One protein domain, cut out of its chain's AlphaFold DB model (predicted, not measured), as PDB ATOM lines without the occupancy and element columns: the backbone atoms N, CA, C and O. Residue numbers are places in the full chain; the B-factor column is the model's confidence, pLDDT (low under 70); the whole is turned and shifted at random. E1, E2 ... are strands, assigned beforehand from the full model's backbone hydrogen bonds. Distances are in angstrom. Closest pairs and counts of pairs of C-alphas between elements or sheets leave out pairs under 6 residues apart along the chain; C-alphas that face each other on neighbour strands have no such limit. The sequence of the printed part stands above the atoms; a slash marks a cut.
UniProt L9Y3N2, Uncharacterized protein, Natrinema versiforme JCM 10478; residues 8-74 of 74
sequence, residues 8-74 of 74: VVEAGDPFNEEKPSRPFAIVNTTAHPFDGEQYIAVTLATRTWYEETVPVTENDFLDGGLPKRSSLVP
ATOM      1  N   VAL A   8     169.350 166.487 143.184       96.31
ATOM      2  CA  VAL A   8     170.046 165.242 143.496       96.31
ATOM      3  C   VAL A   8     169.605 164.780 144.873       96.31
ATOM      4  O   VAL A   8     169.769 165.491 145.861       96.31
ATOM      5  N   VAL A   9     169.052 163.572 144.934       95.44
ATOM      6  CA  VAL A   9     168.520 162.978 146.162       95.44
ATOM      7  C   VAL A   9     169.263 161.698 146.497       95.44
ATOM      8  O   VAL A   9     169.638 160.931 145.612       95.44
ATOM      9  N   GLU A  10     169.461 161.445 147.785       94.12
ATOM     10  CA  GLU A  10     169.940 160.156 148.265       94.12
ATOM     11  C   GLU A  10     168.747 159.224 148.507       94.12
ATOM     12  O   GLU A  10     167.803 159.577 149.214       94.12
ATOM     13  N   ALA A  11     168.779 158.033 147.908       93.69
ATOM     14  CA  ALA A  11     167.751 157.012 148.084       93.69
ATOM     15  C   ALA A  11     168.382 155.621 148.238       93.69
ATOM     16  O   ALA A  11     169.520 155.396 147.816       93.69
ATOM     17  N   GLY A  12     167.645 154.690 148.851       94.75
ATOM     18  CA  GLY A  12     168.046 153.282 148.924       94.75
ATOM     19  C   GLY A  12     168.239 152.673 147.532       94.75
ATOM     20  O   GLY A  12     167.624 153.123 146.563       94.75
ATOM     21  N   ASP A  13     169.107 151.668 147.412       91.31
ATOM     22  CA  ASP A  13     169.295 150.968 146.140       91.31
ATOM     23  C   ASP A  13     168.014 150.178 145.793       91.31
ATOM     24  O   ASP A  13     167.612 149.300 146.558       91.31
ATOM     25  N   PRO A  14     167.358 150.470 144.653       89.62
ATOM     26  CA  PRO A  14     166.058 149.888 144.324       89.62
ATOM     27  C   PRO A  14     166.134 148.408 143.923       89.62
ATOM     28  O   PRO A  14     165.096 147.772 143.756       89.62
ATOM     29  N   PHE A  15     167.336 147.857 143.729       91.12
ATOM     30  CA  PHE A  15     167.545 146.466 143.330       91.12
ATOM     31  C   PHE A  15     168.116 145.603 144.457       91.12
ATOM     32  O   PHE A  15     168.023 144.377 144.387       91.12
ATOM     33  N   ASN A  16     168.749 146.210 145.464       92.88
ATOM     34  CA  ASN A  16     169.310 145.491 146.601       92.88
ATOM     35  C   ASN A  16     169.330 146.362 147.864       92.88
ATOM     36  O   ASN A  16     170.236 147.170 148.048       92.88
ATOM     37  N   GLU A  17     168.390 146.113 148.771       93.06
ATOM     38  CA  GLU A  17     168.233 146.852 150.030       93.06
ATOM     39  C   GLU A  17     169.409 146.688 151.012       93.06
ATOM     40  O   GLU A  17     169.570 147.504 151.915       93.06
ATOM     41  N   GLU A  18     170.262 145.669 150.843       96.44
ATOM     42  CA  GLU A  18     171.475 145.500 151.654       96.44
ATOM     43  C   GLU A  18     172.600 146.459 151.232       96.44
ATOM     44  O   GLU A  18     173.582 146.640 151.960       96.44
ATOM     45  N   LYS A  19     172.498 147.067 150.042       92.94
ATOM     46  CA  LYS A  19     173.463 148.069 149.588       92.94
ATOM     47  C   LYS A  19     173.191 149.426 150.235       92.94
ATOM     48  O   LYS A  19     172.042 149.766 150.510       92.94
ATOM     49  N   PRO A  20     174.244 150.241 150.438       92.06
ATOM     50  CA  PRO A  20     174.058 151.600 150.915       92.06
ATOM     51  C   PRO A  20     173.204 152.406 149.936       92.06
ATOM     52  O   PRO A  20     173.192 152.141 148.728       92.06
ATOM     53  N   SER A  21     172.548 153.432 150.466       93.44
ATOM     54  CA  SER A  21     171.917 154.460 149.656       93.44
ATOM     55  C   SER A  21     172.913 155.089 148.685       93.44
ATOM     56  O   SER A  21     174.133 155.091 148.886       93.44
ATOM     57  N   ARG A  22     172.382 155.605 147.582       91.62
ATOM     58  CA  ARG A  22     173.171 156.255 146.542       91.62
ATOM     59  C   ARG A  22     172.438 157.477 145.996       91.62
ATOM     60  O   ARG A  22     171.215 157.556 146.112       91.62
ATOM     61  N   PRO A  23     173.171 158.429 145.404       94.12
ATOM     62  CA  PRO A  23     172.561 159.604 144.808       94.12
ATOM     63  C   PRO A  23     171.891 159.287 143.462       94.12
ATOM     64  O   PRO A  23     172.417 158.520 142.646       94.12
ATOM     65  N   PHE A  24     170.758 159.944 143.223       95.56
ATOM     66  CA  PHE A  24     169.984 159.929 141.986       95.56
ATOM     67  C   PHE A  24     169.649 161.362 141.572       95.56
ATOM     68  O   PHE A  24     169.277 162.171 142.417       95.56
ATOM     69  N   ALA A  25     169.748 161.667 140.280       96.81
ATOM     70  CA  ALA A  25     169.328 162.954 139.738       96.81
ATOM     71  C   ALA A  25     167.895 162.867 139.221       96.81
ATOM     72  O   ALA A  25     167.576 162.005 138.397       96.81
ATOM     73  N   ILE A  26     167.039 163.773 139.678       97.06
ATOM     74  CA  ILE A  26     165.647 163.856 139.256       97.06
ATOM     75  C   ILE A  26     165.585 164.409 137.830       97.06
ATOM     76  O   ILE A  26     165.953 165.553 137.562       97.06
ATOM     77  N   VAL A  27     165.061 163.603 136.905       96.88
ATOM     78  CA  VAL A  27     164.775 164.010 135.517       96.88
ATOM     79  C   VAL A  27     163.273 164.126 135.248       96.88
ATOM     80  O   VAL A  27     162.867 164.397 134.117       96.88
ATOM     81  N   ASN A  28     162.460 163.928 136.291       97.19
ATOM     82  CA  ASN A  28     161.008 163.987 136.250       97.19
ATOM     83  C   ASN A  28     160.495 165.303 135.648       97.19
ATOM     84  O   ASN A  28     161.102 166.363 135.801       97.19
ATOM     85  N   THR A  29     159.337 165.240 134.997       96.62
ATOM     86  CA  THR A  29     158.613 166.427 134.527       96.62
ATOM     87  C   THR A  29     157.189 166.400 135.066       96.62
ATOM     88  O   THR A  29     156.683 165.340 135.436       96.62
ATOM     89  N   THR A  30     156.502 167.540 135.023       95.69
ATOM     90  CA  THR A  30     155.087 167.654 135.413       95.69
ATOM     91  C   THR A  30     154.133 166.847 134.525       95.69
ATOM     92  O   THR A  30     152.948 166.766 134.822       95.69
ATOM     93  N   ALA A  31     154.621 166.257 133.427       96.88
ATOM     94  CA  ALA A  31     153.854 165.329 132.600       96.88
ATOM     95  C   ALA A  31     153.795 163.906 133.189       96.88
ATOM     96  O   ALA A  31     153.009 163.088 132.713       96.88
ATOM     97  N   HIS A  32     154.618 163.589 134.198       95.62
ATOM     98  CA  HIS A  32     154.545 162.307 134.890       95.62
ATOM     99  C   HIS A  32     153.202 162.201 135.637       95.62
ATOM    100  O   HIS A  32     152.891 163.099 136.419       95.62
ATOM    101  N   PRO A  33     152.410 161.124 135.451       96.94
ATOM    102  CA  PRO A  33     151.069 161.009 136.043       96.94
ATOM    103  C   PRO A  33     151.025 161.108 137.572       96.94
ATOM    104  O   PRO A  33     149.973 161.382 138.137       96.94
ATOM    105  N   PHE A  34     152.168 160.881 138.221       96.06
ATOM    106  CA  PHE A  34     152.343 160.917 139.670       96.06
ATOM    107  C   PHE A  34     153.358 161.991 140.092       96.06
ATOM    108  O   PHE A  34     154.063 161.814 141.083       96.06
ATOM    109  N   ASP A  35     153.527 163.062 139.308       95.31
ATOM    110  CA  ASP A  35     154.437 164.161 139.652       95.31
ATOM    111  C   ASP A  35     154.175 164.691 141.070       95.31
ATOM    112  O   ASP A  35     153.047 164.993 141.450       95.31
ATOM    113  N   GLY A  36     155.240 164.807 141.862       93.38
ATOM    114  CA  GLY A  36     155.156 165.152 143.280       93.38
ATOM    115  C   GLY A  36     155.071 163.952 144.227       93.38
ATOM    116  O   GLY A  36     155.470 164.091 145.383       93.38
ATOM    117  N   GLU A  37     154.638 162.785 143.746       94.94
ATOM    118  CA  GLU A  37     154.521 161.542 144.524       94.94
ATOM    119  C   GLU A  37     155.569 160.499 144.113       94.94
ATOM    120  O   GLU A  37     156.175 159.848 144.960       94.94
ATOM    121  N   GLN A  38     155.810 160.366 142.808       95.19
ATOM    122  CA  GLN A  38     156.817 159.489 142.218       95.19
ATOM    123  C   GLN A  38     157.612 160.253 141.163       95.19
ATOM    124  O   GLN A  38     157.087 161.130 140.471       95.19
ATOM    125  N   TYR A  39     158.883 159.887 141.021       96.38
ATOM    126  CA  TYR A  39     159.829 160.603 140.179       96.38
ATOM    127  C   TYR A  39     160.575 159.643 139.264       96.38
ATOM    128  O   TYR A  39     160.986 158.561 139.681       96.38
ATOM    129  N   ILE A  40     160.822 160.086 138.034       96.38
ATOM    130  CA  ILE A  40     161.841 159.485 137.173       96.38
ATOM    131  C   ILE A  40     163.199 160.068 137.568       96.38
ATOM    132  O   ILE A  40     163.370 161.292 137.610       96.38
ATOM    133  N   ALA A  41     164.164 159.194 137.839       95.81
ATOM    134  CA  ALA A  41     165.505 159.586 138.238       95.81
ATOM    135  C   ALA A  41     166.576 158.738 137.544       95.81
ATOM    136  O   ALA A  41     166.350 157.573 137.218       95.81
ATOM    137  N   VAL A  42     167.745 159.338 137.334       95.12
ATOM    138  CA  VAL A  42     168.912 158.710 136.705       95.12
ATOM    139  C   VAL A  42     169.993 158.506 137.752       95.12
ATOM    140  O   VAL A  42     170.177 159.326 138.654       95.12
ATOM    141  N   THR A  43     170.713 157.394 137.657       92.62
ATOM    142  CA  THR A  43     171.713 157.052 138.666       92.62
ATOM    143  C   THR A  43     173.022 157.807 138.453       92.62
ATOM    144  O   THR A  43     173.442 158.023 137.315       92.62
ATOM    145  N   LEU A  44     173.701 158.152 139.549       93.00
ATOM    146  CA  LEU A  44     175.061 158.680 139.495       93.00
ATOM    147  C   LEU A  44     176.088 157.588 139.790       93.00
ATOM    148  O   LEU A  44     175.914 156.768 140.701       93.00
ATOM    149  N   ALA A  45     177.184 157.595 139.041       88.69
ATOM    150  CA  ALA A  45     178.299 156.683 139.240       88.69
ATOM    151  C   ALA A  45     179.631 157.434 139.278       88.69
ATOM    152  O   ALA A  45     179.862 158.375 138.529       88.69
ATOM    153  N   THR A  46     180.542 156.959 140.125       88.44
ATOM    154  CA  THR A  46     181.945 157.409 140.160       88.44
ATOM    155  C   THR A  46     182.828 156.645 139.170       88.44
ATOM    156  O   THR A  46     184.007 156.957 139.022       88.44
ATOM    157  N   ARG A  47     182.286 155.608 138.515       81.00
ATOM    158  CA  ARG A  47     182.999 154.775 137.545       81.00
ATOM    159  C   ARG A  47     182.567 155.139 136.131       81.00
ATOM    160  O   ARG A  47     181.386 155.063 135.818       81.00
ATOM    161  N   THR A  48     183.540 155.430 135.278       66.38
ATOM    162  CA  THR A  48     183.356 155.864 133.887       66.38
ATOM    163  C   THR A  48     183.661 154.730 132.900       66.38
ATOM    164  O   THR A  48     184.397 154.921 131.939       66.38
ATOM    165  N   TRP A  49     183.184 153.507 133.173       74.44
ATOM    166  CA  TRP A  49     183.321 152.385 132.222       74.44
ATOM    167  C   TRP A  49     182.312 152.474 131.068       74.44
ATOM    168  O   TRP A  49     182.442 151.749 130.088       74.44
ATOM    169  N   TYR A  50     181.314 153.350 131.200       78.19
ATOM    170  CA  TYR A  50     180.349 153.688 130.166       78.19
ATOM    171  C   TYR A  50     180.757 155.021 129.524       78.19
ATOM    172  O   TYR A  50     180.995 156.000 130.234       78.19
ATOM    173  N   GLU A  51     180.890 155.047 128.198       81.00
ATOM    174  CA  GLU A  51     181.417 156.210 127.470       81.00
ATOM    175  C   GLU A  51     180.368 157.315 127.273       81.00
ATOM    176  O   GLU A  51     180.719 158.490 127.239       81.00
ATOM    177  N   GLU A  52     179.077 156.973 127.243       87.56
ATOM    178  CA  GLU A  52     177.972 157.925 127.031       87.56
ATOM    179  C   GLU A  52     177.441 158.522 128.347       87.56
ATOM    180  O   GLU A  52     176.250 158.790 128.515       87.56
ATOM    181  N   THR A  53     178.328 158.718 129.322       91.56
ATOM    182  CA  THR A  53     177.964 159.366 130.587       91.56
ATOM    183  C   THR A  53     177.949 160.886 130.462       91.56
ATOM    184  O   THR A  53     178.708 161.473 129.692       91.56
ATOM    185  N   VAL A  54     177.112 161.544 131.269       92.38
ATOM    186  CA  VAL A  54     177.126 163.011 131.391       92.38
ATOM    187  C   VAL A  54     177.931 163.384 132.637       92.38
ATOM    188  O   VAL A  54     177.506 163.043 133.746       92.38
ATOM    189  N   PRO A  55     179.101 164.036 132.506       91.69
ATOM    190  CA  PRO A  55     179.916 164.399 133.658       91.69
ATOM    191  C   PRO A  55     179.199 165.434 134.526       91.69
ATOM    192  O   PRO A  55     178.561 166.344 134.008       91.69
ATOM    193  N   VAL A  56     179.342 165.295 135.846       92.25
ATOM    194  CA  VAL A  56     178.837 166.256 136.829       92.25
ATOM    195  C   VAL A  56     180.008 166.739 137.682       92.25
ATOM    196  O   VAL A  56     180.777 165.950 138.244       92.25
ATOM    197  N   THR A  57     180.157 168.051 137.758       91.44
ATOM    198  CA  THR A  57     181.205 168.774 138.472       91.44
ATOM    199  C   THR A  57     180.606 169.626 139.585       91.44
ATOM    200  O   THR A  57     179.397 169.813 139.667       91.44
ATOM    201  N   GLU A  58     181.457 170.164 140.458       91.06
ATOM    202  CA  GLU A  58     181.022 171.061 141.539       91.06
ATOM    203  C   GLU A  58     180.339 172.333 141.009       91.06
ATOM    204  O   GLU A  58     179.450 172.862 141.663       91.06
ATOM    205  N   ASN A  59     180.690 172.783 139.799       93.75
ATOM    206  CA  ASN A  59     180.099 173.973 139.180       93.75
ATOM    207  C   ASN A  59     178.695 173.734 138.603       93.75
ATOM    208  O   ASN A  59     178.038 174.693 138.207       93.75
ATOM    209  N   ASP A  60     178.247 172.478 138.529       94.56
ATOM    210  CA  ASP A  60     176.911 172.132 138.034       94.56
ATOM    211  C   ASP A  60     175.844 172.214 139.142       94.56
ATOM    212  O   ASP A  60     174.649 172.121 138.861       94.56
ATOM    213  N   PHE A  61     176.260 172.409 140.400       95.12
ATOM    214  CA  PHE A  61     175.368 172.558 141.547       95.12
ATOM    215  C   PHE A  61     175.141 174.033 141.881       95.12
ATOM    216  O   PHE A  61     176.085 174.797 142.072       95.12
ATOM    217  N   LEU A  62     173.868 174.422 142.000       95.31
ATOM    218  CA  LEU A  62     173.481 175.734 142.535       95.31
ATOM    219  C   LEU A  62     173.597 175.779 144.065       95.31
ATOM    220  O   LEU A  62     173.935 176.818 144.626       95.31
ATOM    221  N   ASP A  63     173.310 174.654 144.719       93.88
ATOM    222  CA  ASP A  63     173.442 174.441 146.157       93.88
ATOM    223  C   ASP A  63     173.855 172.985 146.430       93.88
ATOM    224  O   ASP A  63     173.521 172.073 145.667       93.88
ATOM    225  N   GLY A  64     174.598 172.766 147.516       93.25
ATOM    226  CA  GLY A  64     175.122 171.452 147.886       93.25
ATOM    227  C   GLY A  64     176.222 170.929 146.952       93.25
ATOM    228  O   GLY A  64     177.130 171.658 146.557       93.25
ATOM    229  N   GLY A  65     176.194 169.624 146.666       94.12
ATOM    230  CA  GLY A  65     177.176 168.964 145.808       94.12
ATOM    231  C   GLY A  65     177.286 167.462 146.056       94.12
ATOM    232  O   GLY A  65     176.504 166.864 146.796       94.12
ATOM    233  N   LEU A  66     178.300 166.847 145.446       92.81
ATOM    234  CA  LEU A  66     178.631 165.436 145.642       92.81
ATOM    235  C   LEU A  66     180.003 165.294 146.300       92.81
ATOM    236  O   LEU A  66     180.943 165.979 145.905       92.81
ATOM    237  N   PRO A  67     180.183 164.335 147.224       88.75
ATOM    238  CA  PRO A  67     181.464 164.128 147.902       88.75
ATOM    239  C   PRO A  67     182.559 163.578 146.975       88.75
ATOM    240  O   PRO A  67     183.732 163.532 147.345       88.75
ATOM    241  N   LYS A  68     182.184 163.084 145.790       90.19
ATOM    242  CA  LYS A  68     183.089 162.539 144.777       90.19
ATOM    243  C   LYS A  68     182.612 162.952 143.392       90.19
ATOM    244  O   LYS A  68     181.410 162.911 143.117       90.19
ATOM    245  N   ARG A  69     183.563 163.239 142.496       89.56
ATOM    246  CA  ARG A  69     183.278 163.421 141.066       89.56
ATOM    247  C   ARG A  69     182.523 162.211 140.533       89.56
ATOM    248  O   ARG A  69     182.931 161.071 140.760       89.56
ATOM    249  N   SER A  70     181.418 162.491 139.862       92.94
ATOM    250  CA  SER A  70     180.459 161.495 139.405       92.94
ATOM    251  C   SER A  70     179.963 161.856 138.008       92.94
ATOM    252  O   SER A  70     180.211 162.949 137.498       92.94
ATOM    253  N   SER A  71     179.258 160.930 137.378       94.12
ATOM    254  CA  SER A  71     178.593 161.151 136.099       94.12
ATOM    255  C   SER A  71     177.198 160.541 136.137       94.12
ATOM    256  O   SER A  71     176.979 159.538 136.826       94.12
ATOM    257  N   LEU A  72     176.259 161.150 135.416       93.44
ATOM    258  CA  LEU A  72     174.964 160.540 135.139       93.44
ATOM    259  C   LEU A  72     175.174 159.383 134.169       93.44
ATOM    260  O   LEU A  72     175.904 159.523 133.184       93.44
ATOM    261  N   VAL A  73     174.528 158.259 134.462       89.31
ATOM    262  CA  VAL A  73     174.490 157.074 133.602       89.31
ATOM    263  C   VAL A  73     173.046 156.917 133.113       89.31
ATOM    264  O   VAL A  73     172.239 156.412 133.900       89.31
ATOM    265  N   PRO A  74     172.712 157.432 131.909       81.44
ATOM    266  CA  PRO A  74     171.357 157.415 131.351       81.44
ATOM    267  C   PRO A  74     170.776 156.014 131.147       81.44
ATOM    268  O   PRO A  74     171.561 155.070 130.900       81.44
TER     269      PRO A  74
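AT A GLANCE: This is residues 8 to 74 of the 74 residues of an uncharacterized protein of Natrinema versiforme JCM 10478 (UniProt L9Y3N2). With little regular structure, this domain is one small, strongly twisted sheet of five short strands, with long loops, residues 27 to 40 and 57 to 69, running outward from it. The 67 printed residues have strands E1 to E5, 21 residues in all, and no named helix: all strand. The antiparallel sheet runs E1 E2 E3 E5 E4; E1 E2 E3 are a meander, successive antiparallel neighbours. It is only just compact, close to loose: radius of gyration of the C-alphas 12.8 A, spans 32 by 31 by 24 A.

HOW THE PARTS SIT: E1, residues 8 to 11, forms a hairpin with E2, residues 22 to 26; N 9 and O 24 are 2.9 A apart, within hydrogen-bond range. E3, residues 41 to 45, is staggered, pairing with E2 over 41 to 43 (N 25 and O 42, 2.9 A) and with E5, residues 70 to 73, over 43 to 45 (N 71 and O 45, 2.9 A). Edge strand E4, residues 54 to 56, pairs with E5 (N 72 and O 54, 2.8 A).

IN THESE COORDINATES: E1 (9.7 A) begins at C-alpha 8, (170.046, 165.242, 143.496). E2 spans 12.9 A, E3 13.2 A, E4 6.6 A. E5 (9.4 A) ends at C-alpha 73, (174.490, 157.074, 133.602).

THE WHOLE: The farthest C-alphas, Pro 33 and Trp 49, are 33.6 A apart. The printed part has no cut. Links E2 to E3 and E4 to E5 are long. Residue 48 has pLDDT under 70.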